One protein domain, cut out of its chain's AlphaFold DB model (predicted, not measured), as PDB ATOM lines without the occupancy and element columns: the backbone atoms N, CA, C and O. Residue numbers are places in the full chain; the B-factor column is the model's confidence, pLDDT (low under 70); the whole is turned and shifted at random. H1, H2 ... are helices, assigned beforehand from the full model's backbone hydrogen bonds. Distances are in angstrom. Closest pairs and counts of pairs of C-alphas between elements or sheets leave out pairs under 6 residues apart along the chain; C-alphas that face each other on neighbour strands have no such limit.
ATOM      1  N   SER A   5     -51.925 -16.661   2.539       73.06
ATOM      2  CA  SER A   5     -52.636 -17.523   3.486       73.06
ATOM      3  C   SER A   5     -51.715 -18.624   4.029       73.06
ATOM      4  O   SER A   5     -50.755 -19.031   3.375       73.06
ATOM      5  N   LEU A   6     -52.009 -19.129   5.230       72.00
ATOM      6  CA  LEU A   6     -51.255 -20.237   5.827       72.00
ATOM      7  C   LEU A   6     -51.260 -21.484   4.923       72.00
ATOM      8  O   LEU A   6     -50.237 -22.149   4.794       72.00
ATOM      9  N   ASN A   7     -52.379 -21.748   4.241       74.06
ATOM     10  CA  ASN A   7     -52.506 -22.850   3.283       74.06
ATOM     11  C   ASN A   7     -51.531 -22.709   2.112       74.06
ATOM     12  O   ASN A   7     -50.902 -23.686   1.721       74.06
ATOM     13  N   TYR A   8     -51.345 -21.486   1.610       79.94
ATOM     14  CA  TYR A   8     -50.360 -21.218   0.570       79.94
ATOM     15  C   TYR A   8     -48.935 -21.518   1.060       79.94
ATOM     16  O   TYR A   8     -48.162 -22.159   0.357       79.94
ATOM     17  N   LYS A   9     -48.587 -21.113   2.291       77.19
ATOM     18  CA  LYS A   9     -47.259 -21.397   2.862       77.19
ATOM     19  C   LYS A   9     -46.990 -22.892   3.027       77.19
ATOM     20  O   LYS A   9     -45.904 -23.339   2.676       77.19
ATOM     21  N   LYS A  10     -47.988 -23.649   3.495       78.31
ATOM     22  CA  LYS A  10     -47.916 -25.114   3.599       78.31
ATOM     23  C   LYS A  10     -47.689 -25.769   2.239       78.31
ATOM     24  O   LYS A  10     -46.859 -26.659   2.133       78.31
ATOM     25  N   GLN A  11     -48.381 -25.295   1.202       81.06
ATOM     26  CA  GLN A  11     -48.226 -25.807  -0.158       81.06
ATOM     27  C   GLN A  11     -46.808 -25.574  -0.701       81.06
ATOM     28  O   GLN A  11     -46.185 -26.502  -1.209       81.06
ATOM     29  N   VAL A  12     -46.272 -24.357  -0.558       81.31
ATOM     30  CA  VAL A  12     -44.905 -24.044  -1.013       81.31
ATOM     31  C   VAL A  12     -43.867 -24.831  -0.213       81.31
ATOM     32  O   VAL A  12     -42.916 -25.340  -0.792       81.31
ATOM     33  N   TYR A  13     -44.049 -24.960   1.102       80.50
ATOM     34  CA  TYR A  13     -43.124 -25.708   1.951       80.50
ATOM     35  C   TYR A  13     -43.136 -27.211   1.660       80.50
ATOM     36  O   TYR A  13     -42.074 -27.818   1.585       80.50
ATOM     37  N   GLY A  14     -44.313 -27.794   1.408       79.25
ATOM     38  CA  GLY A  14     -44.425 -29.180   0.952       79.25
ATOM     39  C   GLY A  14     -43.649 -29.411  -0.345       79.25
ATOM     40  O   GLY A  14     -42.845 -30.333  -0.420       79.25
ATOM     41  N   HIS A  15     -43.794 -28.519  -1.330       77.56
ATOM     42  CA  HIS A  15     -42.986 -28.578  -2.551       77.56
ATOM     43  C   HIS A  15     -41.488 -28.391  -2.284       77.56
ATOM     44  O   HIS A  15     -40.682 -29.106  -2.864       77.56
ATOM     45  N   TYR A  16     -41.104 -27.477  -1.391       80.56
ATOM     46  CA  TYR A  16     -39.705 -27.275  -1.016       80.56
ATOM     47  C   TYR A  16     -39.068 -28.541  -0.427       80.56
ATOM     48  O   TYR A  16     -37.943 -28.860  -0.796       80.56
ATOM     49  N   LEU A  17     -39.773 -29.284   0.434       78.56
ATOM     50  CA  LEU A  17     -39.252 -30.531   1.008       78.56
ATOM     51  C   LEU A  17     -38.919 -31.567  -0.072       78.56
ATOM     52  O   LEU A  17     -37.871 -32.194   0.004       78.56
ATOM     53  N   HIS A  18     -39.753 -31.682  -1.107       76.00
ATOM     54  CA  HIS A  18     -39.490 -32.574  -2.242       76.00
ATOM     55  C   HIS A  18     -38.327 -32.112  -3.136       76.00
ATOM     56  O   HIS A  18     -37.746 -32.923  -3.845       76.00
ATOM     57  N   LEU A  19     -37.994 -30.819  -3.114       74.12
ATOM     58  CA  LEU A  19     -36.939 -30.207  -3.933       74.12
ATOM     59  C   LEU A  19     -35.618 -30.015  -3.182       74.12
ATOM     60  O   LEU A  19     -34.636 -29.569  -3.775       74.12
ATOM     61  N   LYS A  20     -35.599 -30.252  -1.867       68.75
ATOM     62  CA  LYS A  20     -34.413 -30.012  -1.039       68.75
ATOM     63  C   LYS A  20     -33.277 -30.968  -1.407       68.75
ATOM     64  O   LYS A  20     -32.124 -30.540  -1.405       68.75
ATOM     65  N   ASP A  21     -33.622 -32.206  -1.748       70.69
ATOM     66  CA  ASP A  21     -32.659 -33.274  -2.025       70.69
ATOM     67  C   ASP A  21     -32.190 -33.284  -3.489       70.69
ATOM     68  O   ASP A  21     -31.057 -33.669  -3.763       70.69
ATOM     69  N   ASP A  22     -33.012 -32.781  -4.420       74.31
ATOM     70  CA  ASP A  22     -32.646 -32.617  -5.830       74.31
ATOM     71  C   ASP A  22     -33.094 -31.244  -6.380       74.31
ATOM     72  O   ASP A  22     -34.235 -31.064  -6.825       74.31
ATOM     73  N   PRO A  23     -32.196 -30.240  -6.370       68.94
ATOM     74  CA  PRO A  23     -32.490 -28.892  -6.847       68.94
ATOM     75  C   PRO A  23     -32.790 -28.803  -8.349       68.94
ATOM     76  O   PRO A  23     -33.382 -27.808  -8.771       68.94
ATOM     77  N   SER A  24     -32.396 -29.803  -9.150       70.94
ATOM     78  CA  SER A  24     -32.648 -29.821 -10.600       70.94
ATOM     79  C   SER A  24     -34.142 -29.940 -10.926       70.94
ATOM     80  O   SER A  24     -34.609 -29.464 -11.960       70.94
ATOM     81  N   LEU A  25     -34.932 -30.463  -9.983       70.44
ATOM     82  CA  LEU A  25     -36.379 -30.620 -10.111       70.44
ATOM     83  C   LEU A  25     -37.156 -29.296 -10.024       70.44
ATOM     84  O   LEU A  25     -38.369 -29.253 -10.257       70.44
ATOM     85  N   LEU A  26     -36.484 -28.191  -9.694       71.69
ATOM     86  CA  LEU A  26     -37.133 -26.897  -9.519       71.69
ATOM     87  C   LEU A  26     -37.650 -26.315 -10.847       71.69
ATOM     88  O   LEU A  26     -38.686 -25.642 -10.852       71.69
ATOM     89  N   GLU A  27     -37.019 -26.651 -11.974       69.38
ATOM     90  CA  GLU A  27     -37.490 -26.272 -13.315       69.38
ATOM     91  C   GLU A  27     -38.866 -26.875 -13.647       69.38
ATOM     92  O   GLU A  27     -39.663 -26.255 -14.350       69.38
ATOM     93  N   PHE A  28     -39.203 -28.024 -13.049       72.19
ATOM     94  CA  PHE A  28     -40.491 -28.706 -13.217       72.19
ATOM     95  C   PHE A  28     -41.572 -28.228 -12.234       72.19
ATOM     96  O   PHE A  28     -42.711 -28.700 -12.267       72.19
ATOM     97  N   SER A  29     -41.246 -27.285 -11.343       75.38
ATOM     98  CA  SER A  29     -42.208 -26.733 -10.387       75.38
ATOM     99  C   SER A  29     -43.175 -25.744 -11.049       75.38
ATOM    100  O   SER A  29     -42.790 -25.034 -11.978       75.38
ATOM    101  N   PRO A  30     -44.423 -25.611 -10.550       76.56
ATOM    102  CA  PRO A  30     -45.384 -24.670 -11.112       76.56
ATOM    103  C   PRO A  30     -44.831 -23.230 -11.166       76.56
ATOM    104  O   PRO A  30     -44.323 -22.747 -10.147       76.56
ATOM    105  N   PRO A  31     -45.000 -22.487 -12.281       75.69
ATOM    106  CA  PRO A  31     -44.401 -21.154 -12.458       75.69
ATOM    107  C   PRO A  31     -44.770 -20.149 -11.358       75.69
ATOM    108  O   PRO A  31     -43.993 -19.275 -10.987       75.69
ATOM    109  N   HIS A  32     -45.964 -20.300 -10.782       76.44
ATOM    110  CA  HIS A  32     -46.467 -19.449  -9.705       76.44
ATOM    111  C   HIS A  32     -45.851 -19.744  -8.320       76.44
ATOM    112  O   HIS A  32     -46.152 -19.021  -7.369       76.44
ATOM    113  N   LEU A  33     -45.042 -20.805  -8.191       78.31
ATOM    114  CA  LEU A  33     -44.336 -21.207  -6.965       78.31
ATOM    115  C   LEU A  33     -42.814 -21.075  -7.085       78.31
ATOM    116  O   LEU A  33     -42.150 -20.899  -6.065       78.31
ATOM    117  N   GLN A  34     -42.261 -21.129  -8.301       81.12
ATOM    118  CA  GLN A  34     -40.812 -21.133  -8.553       81.12
ATOM    119  C   GLN A  34     -40.069 -20.003  -7.835       81.12
ATOM    120  O   GLN A  34     -39.043 -20.241  -7.205       81.12
ATOM    121  N   ARG A  35     -40.611 -18.779  -7.848       82.00
ATOM    122  CA  ARG A  35     -39.982 -17.631  -7.177       82.00
ATOM    123  C   ARG A  35     -39.858 -17.829  -5.666       82.00
ATOM    124  O   ARG A  35     -38.846 -17.461  -5.080       82.00
ATOM    125  N   GLU A  36     -40.890 -18.369  -5.022       84.56
ATOM    126  CA  GLU A  36     -40.866 -18.611  -3.580       84.56
ATOM    127  C   GLU A  36     -40.062 -19.861  -3.210       84.56
ATOM    128  O   GLU A  36     -39.439 -19.871  -2.155       84.56
ATOM    129  N   LEU A  37     -40.001 -20.866  -4.083       81.50
ATOM    130  CA  LEU A  37     -39.133 -22.034  -3.905       81.50
ATOM    131  C   LEU A  37     -37.650 -21.658  -4.017       81.50
ATOM    132  O   LEU A  37     -36.866 -22.038  -3.150       81.50
ATOM    133  N   HIS A  38     -37.284 -20.831  -5.000       81.44
ATOM    134  CA  HIS A  38     -35.947 -20.241  -5.103       81.44
ATOM    135  C   HIS A  38     -35.598 -19.384  -3.883       81.44
ATOM    136  O   HIS A  38     -34.511 -19.512  -3.330       81.44
ATOM    137  N   LEU A  39     -36.539 -18.558  -3.410       83.19
ATOM    138  CA  LEU A  39     -36.349 -17.775  -2.189       83.19
ATOM    139  C   LEU A  39     -36.071 -18.676  -0.976       83.19
ATOM    140  O   LEU A  39     -35.184 -18.364  -0.191       83.19
ATOM    141  N   LEU A  40     -36.813 -19.775  -0.803       80.25
ATOM    142  CA  LEU A  40     -36.605 -20.716   0.303       80.25
ATOM    143  C   LEU A  40     -35.262 -21.445   0.188       80.25
ATOM    144  O   LEU A  40     -34.574 -21.590   1.197       80.25
ATOM    145  N   GLN A  41     -34.864 -21.854  -1.020       78.00
ATOM    146  CA  GLN A  41     -33.540 -22.427  -1.259       78.00
ATOM    147  C   GLN A  41     -32.435 -21.435  -0.905       78.00
ATOM    148  O   GLN A  41     -31.546 -21.813  -0.158       78.00
ATOM    149  N   ASP A  42     -32.514 -20.177  -1.339       75.88
ATOM    150  CA  ASP A  42     -31.516 -19.155  -0.995       75.88
ATOM    151  C   ASP A  42     -31.508 -18.815   0.506       75.88
ATOM    152  O   ASP A  42     -30.452 -18.540   1.071       75.88
ATOM    153  N   ILE A  43     -32.670 -18.845   1.173       73.44
ATOM    154  CA  ILE A  43     -32.771 -18.645   2.629       73.44
ATOM    155  C   ILE A  43     -32.114 -19.802   3.394       73.44
ATOM    156  O   ILE A  43     -31.504 -19.549   4.424       73.44
ATOM    157  N   VAL A  44     -32.247 -21.050   2.926       70.69
ATOM    158  CA  VAL A  44     -31.727 -22.249   3.616       70.69
ATOM    159  C   VAL A  44     -30.279 -22.566   3.234       70.69
ATOM    160  O   VAL A  44     -29.503 -22.981   4.089       70.69
ATOM    161  N   LYS A  45     -29.905 -22.369   1.963       68.69
ATOM    162  CA  LYS A  45     -28.524 -22.465   1.455       68.69
ATOM    163  C   LYS A  45     -27.669 -21.291   1.868       68.69
ATOM    164  O   LYS A  45     -26.459 -21.349   1.692       68.69
ATOM    165  N   ASN A  46     -28.276 -20.281   2.489       61.69
ATOM    166  CA  ASN A  46     -27.555 -19.312   3.281       61.69
ATOM    167  C   ASN A  46     -26.792 -18.281   2.361       61.69
ATOM    168  O   ASN A  46     -26.373 -17.217   2.782       61.69
ATOM    169  N   ASP A  47     -26.754 -18.407   1.040       54.47
ATOM    170  CA  ASP A  47     -25.881 -17.581   0.176       54.47
ATOM    171  C   ASP A  47     -26.100 -16.042   0.140       54.47
ATOM    172  O   ASP A  47     -25.263 -15.316  -0.404       54.47
ATOM    173  N   LEU A  48     -27.190 -15.484   0.694       56.84
ATOM    174  CA  LEU A  48     -27.534 -14.061   0.538       56.84
ATOM    175  C   LEU A  48     -27.950 -13.347   1.833       56.84
ATOM    176  O   LEU A  48     -28.779 -13.809   2.615       56.84
ATOM    177  N   SER A  49     -27.445 -12.117   2.004       62.25
ATOM    178  CA  SER A  49     -27.920 -11.194   3.045       62.25
ATOM    179  C   SER A  49     -29.379 -10.777   2.813       62.25
ATOM    180  O   SER A  49     -29.860 -10.773   1.680       62.25
ATOM    181  N   LEU A  50     -30.082 -10.330   3.863       60.38
ATOM    182  CA  LEU A  50     -31.483  -9.894   3.755       60.38
ATOM    183  C   LEU A  50     -31.679  -8.790   2.699       60.38
ATOM    184  O   LEU A  50     -32.630  -8.849   1.929       60.38
ATOM    185  N   GLY A  51     -30.748  -7.834   2.602       56.53
ATOM    186  CA  GLY A  51     -30.763  -6.819   1.541       56.53
ATOM    187  C   GLY A  51     -30.464  -7.383   0.144       56.53
ATOM    188  O   GLY A  51     -30.990  -6.875  -0.845       56.53
ATOM    189  N   GLY A  52     -29.663  -8.449   0.052       65.88
ATOM    190  CA  GLY A  52     -29.448  -9.206  -1.185       65.88
ATOM    191  C   GLY A  52     -30.714  -9.931  -1.648       65.88
ATOM    192  O   GLY A  52     -31.068  -9.849  -2.822       65.88
ATOM    193  N   LEU A  53     -31.454 -10.546  -0.719       69.81
ATOM    194  CA  LEU A  53     -32.741 -11.191  -0.999       69.81
ATOM    195  C   LEU A  53     -33.808 -10.183  -1.451       69.81
ATOM    196  O   LEU A  53     -34.545 -10.456  -2.397       69.81
ATOM    197  N   GLU A  54     -33.874  -9.001  -0.826       69.81
ATOM    198  CA  GLU A  54     -34.787  -7.928  -1.257       69.81
ATOM    199  C   GLU A  54     -34.538  -7.512  -2.707       69.81
ATOM    200  O   GLU A  54     -35.485  -7.389  -3.486       69.81
ATOM    201  N   LYS A  55     -33.264  -7.325  -3.076       74.25
ATOM    202  CA  LYS A  55     -32.869  -6.931  -4.433       74.25
ATOM    203  C   LYS A  55     -33.109  -8.045  -5.450       74.25
ATOM    204  O   LYS A  55     -33.639  -7.764  -6.519       74.25
ATOM    205  N   LYS A  56     -32.756  -9.292  -5.119       76.75
ATOM    206  CA  LYS A  56     -32.868 -10.443  -6.030       76.75
ATOM    207  C   LYS A  56     -34.321 -10.816  -6.324       76.75
ATOM    208  O   LYS A  56     -34.653 -11.113  -7.465       76.75
ATOM    209  N   TYR A  57     -35.194 -10.770  -5.316       79.69
ATOM    210  CA  TYR A  57     -36.582 -11.234  -5.442       79.69
ATOM    211  C   TYR A  57     -37.619 -10.114  -5.565       79.69
ATOM    212  O   TYR A  57     -38.800 -10.407  -5.762       79.69
ATOM    213  N   LEU A  58     -37.204  -8.847  -5.448       78.31
ATOM    214  CA  LEU A  58     -38.090  -7.676  -5.442       78.31
ATOM    215  C   LEU A  58     -39.222  -7.814  -4.403       78.31
ATOM    216  O   LEU A  58     -40.384  -7.479  -4.649       78.31
ATOM    217  N   LEU A  59     -38.882  -8.346  -3.225       76.88
ATOM    218  CA  LEU A  59     -39.798  -8.554  -2.102       76.88
ATOM    219  C   LEU A  59     -39.441  -7.627  -0.941       76.88
ATOM    220  O   LEU A  59     -38.273  -7.365  -0.676       76.88
ATOM    221  N   SER A  60     -40.453  -7.170  -0.199       72.88
ATOM    222  CA  SER A  60     -40.234  -6.365   1.005       72.88
ATOM    223  C   SER A  60     -39.696  -7.210   2.166       72.88
ATOM    224  O   SER A  60     -40.118  -8.361   2.335       72.88
ATOM    225  N   ARG A  61     -38.879  -6.613   3.055       64.19
ATOM    226  CA  ARG A  61     -38.405  -7.248   4.315       64.19
ATOM    227  C   ARG A  61     -39.476  -8.008   5.075       64.19
ATOM    228  O   ARG A  61     -39.221  -9.085   5.594       64.19
ATOM    229  N   SER A  62     -40.679  -7.442   5.151       66.12
ATOM    230  CA  SER A  62     -41.805  -8.050   5.859       66.12
ATOM    231  C   SER A  62     -42.227  -9.394   5.263       66.12
ATOM    232  O   SER A  62     -42.614 -10.293   6.002       66.12
ATOM    233  N   VAL A  63     -42.147  -9.565   3.942       69.06
ATOM    234  CA  VAL A  63     -42.511 -10.816   3.262       69.06
ATOM    235  C   VAL A  63     -41.433 -11.873   3.478       69.06
ATOM    236  O   VAL A  63     -41.769 -13.009   3.800       69.06
ATOM    237  N   ILE A  64     -40.159 -11.491   3.373       71.44
ATOM    238  CA  ILE A  64     -39.012 -12.382   3.609       71.44
ATOM    239  C   ILE A  64     -38.988 -12.834   5.078       71.44
ATOM    240  O   ILE A  64     -38.901 -14.024   5.360       71.44
ATOM    241  N   SER A  65     -39.186 -11.905   6.018       68.75
ATOM    242  CA  SER A  65     -39.262 -12.196   7.457       68.75
ATOM    243  C   SER A  65     -40.374 -13.198   7.791       68.75
ATOM    244  O   SER A  65     -40.144 -14.165   8.510       68.75
ATOM    245  N   HIS A  66     -41.555 -13.067   7.177       73.69
ATOM    246  CA  HIS A  66     -42.642 -14.033   7.358       73.69
ATOM    247  C   HIS A  66     -42.336 -15.449   6.843       73.69
ATOM    248  O   HIS A  66     -43.017 -16.386   7.274       73.69
ATOM    249  N   TRP A  67     -41.412 -15.607   5.894       74.56
ATOM    250  CA  TRP A  67     -40.937 -16.918   5.443       74.56
ATOM    251  C   TRP A  67     -39.895 -17.486   6.398       74.56
ATOM    252  O   TRP A  67     -40.012 -18.647   6.770       74.56
ATOM    253  N   VAL A  68     -38.971 -16.654   6.882       71.00
ATOM    254  CA  VAL A  68     -37.985 -17.042   7.902       71.00
ATOM    255  C   VAL A  68     -38.678 -17.512   9.184       71.00
ATOM    256  O   VAL A  68     -38.408 -18.612   9.651       71.00
ATOM    257  N   THR A  69     -39.642 -16.747   9.709       67.12
ATOM    258  CA  THR A  69     -40.418 -17.150  10.898       67.12
ATOM    259  C   THR A  69     -41.196 -18.444  10.664       67.12
ATOM    260  O   THR A  69     -41.341 -19.256  11.571       67.12
ATOM    261  N   TYR A  70     -41.708 -18.645   9.446       69.25
ATOM    262  CA  TYR A  70     -42.438 -19.863   9.119       69.25
ATOM    263  C   TYR A  70     -41.508 -21.078   9.063       69.25
ATOM    264  O   TYR A  70     -41.833 -22.094   9.660       69.25
ATOM    265  N   LEU A  71     -40.333 -20.971   8.444       68.62
ATOM    266  CA  LEU A  71     -39.360 -22.065   8.413       68.62
ATOM    267  C   LEU A  71     -38.784 -22.393   9.800       68.62
ATOM    268  O   LEU A  71     -38.604 -23.563  10.118       68.62
ATOM    269  N   GLN A  72     -38.568 -21.382  10.649       64.31
ATOM    270  CA  GLN A  72     -38.197 -21.585  12.057       64.31
ATOM    271  C   GLN A  72     -39.274 -22.355  12.829       64.31
ATOM    272  O   GLN A  72     -38.945 -23.204  13.643       64.31
ATOM    273  N   SER A  73     -40.558 -22.110  12.542       64.75
ATOM    274  CA  SER A  73     -41.659 -22.884  13.137       64.75
ATOM    275  C   SER A  73     -41.771 -24.324  12.616       64.75
ATOM    276  O   SER A  73     -42.699 -25.029  12.998       64.75
ATOM    277  N   GLN A  74     -40.904 -24.734  11.686       65.81
ATOM    278  CA  GLN A  74     -40.817 -26.091  11.139       65.81
ATOM    279  C   GLN A  74     -39.467 -26.752  11.489       65.81
ATOM    280  O   GLN A  74     -39.046 -27.665  10.786       65.81
ATOM    281  N   ASP A  75     -38.780 -26.265  12.532       60.25
ATOM    282  CA  ASP A  75     -37.521 -26.802  13.081       60.25
ATOM    283  C   ASP A  75     -36.340 -26.902  12.099       60.25
ATOM    284  O   ASP A  75     -35.395 -27.663  12.299       60.25
ATOM    285  N   ILE A  76     -36.334 -26.091  11.037       61.25
ATOM    286  CA  ILE A  76     -35.165 -25.994  10.157       61.25
ATOM    287  C   ILE A  76     -34.096 -25.131  10.838       61.25
ATOM    288  O   ILE A  76     -34.276 -23.926  11.026       61.25
ATOM    289  N   SER A  77     -32.966 -25.748  11.192       51.75
ATOM    290  CA  SER A  77     -31.786 -25.071  11.733       51.75
ATOM    291  C   SER A  77     -30.990 -24.377  10.623       51.75
ATOM    292  O   SER A  77     -30.624 -25.009   9.632       51.75
ATOM    293  N   PHE A  78     -30.666 -23.097  10.805       55.47
ATOM    294  CA  PHE A  78     -29.884 -22.310   9.849       55.47
ATOM    295  C   PHE A  78     -28.487 -22.017  10.408       55.47
ATOM    296  O   PHE A  78     -28.377 -21.443  11.491       55.47
ATOM    297  N   GLN A  79     -27.425 -22.324   9.655       49.19
ATOM    298  CA  GLN A  79     -26.087 -21.774   9.894       49.19
ATOM    299  C   GLN A  79     -25.850 -20.600   8.950       49.19
ATOM    300  O   GLN A  79     -25.459 -20.769   7.799       49.19
ATOM    301  N   MET A  80     -26.118 -19.388   9.428       45.84
ATOM    302  CA  MET A  80     -26.086 -18.214   8.569       45.84
ATOM    303  C   MET A  80     -25.547 -16.973   9.279       45.84
ATOM    304  O   MET A  80     -26.059 -16.630  10.340       45.84
ATOM    305  N   PRO A  81     -24.633 -16.188   8.677       40.69
ATOM    306  CA  PRO A  81     -24.329 -14.804   9.044       40.69
ATOM    307  C   PRO A  81     -25.562 -13.882   9.084       40.69
ATOM    308  O   PRO A  81     -25.479 -12.792   9.643       40.69
ATOM    309  N   PHE A  82     -26.726 -14.344   8.600       38.62
ATOM    310  CA  PHE A  82     -28.077 -13.839   8.913       38.62
ATOM    311  C   PHE A  82     -28.344 -13.708  10.430       38.62
ATOM    312  O   PHE A  82     -29.215 -12.950  10.860       38.62
TER     313      PHE A  82
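Overview. This is residues 5 to 82 of the 500 residues of an uncharacterized protein of Nanoarchaeota archaeon (UniProt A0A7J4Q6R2). The long helix H3 runs through the middle, with H1 and H2 on one side of it and H4 and H5 on the other; H1 crosses it steeply, and H2 and H4 fold back. The printed part has 78 residues with five named helices, H1 to H5 along the chain, and no named strand: all helix. It is compact, radius of gyration of the C-alphas 11.8 A, spanning 29 by 25 by 25 A.

Along the chain. H3, residues 31 to 45, measures 21.2 A from (-44.401, -21.154, -12.458). H1, residues 6 to 19, measures 20.0 A; H2 is residues 23 to 28, H4 50 to 57. H5, residues 61 to 72, measures 16.3 A, ending at (-38.197, -21.585, 12.057).

Arrangement. H3 touches H1 at a steep tilt of 69 degrees, only just short of perpendicular; C-alphas Tyr 16 and Leu 37 are closest, 6.0 A. H3 forms helical hairpins with H2 and H4, only just touching each with 3 pairs of C-alphas within 8 A; the closest are Leu 26 and Gln 34, 6.9 A, and Leu 39 and Tyr 57, 7.3 A. H5 touches H4 about perpendicular, 76 degrees; C-alphas Glu 54 and Arg 61 are closest, 6.7 A. Every O i to N i+4 pair is within hydrogen-bond range in H1, H4 and H5, 9 of 11 in H3, and 0 of 2 in H2, with 2 of 3 O i to N i+3 pairs.

Size, cuts and confidence. The printed part has no cut; the four links between helices are tight. The farthest C-alphas, Phe 28 and Pro 81, are 30.8 A apart. In the printed part, 31 residues have a pLDDT under 70, among them residues 45 to 54 and 69 to 82.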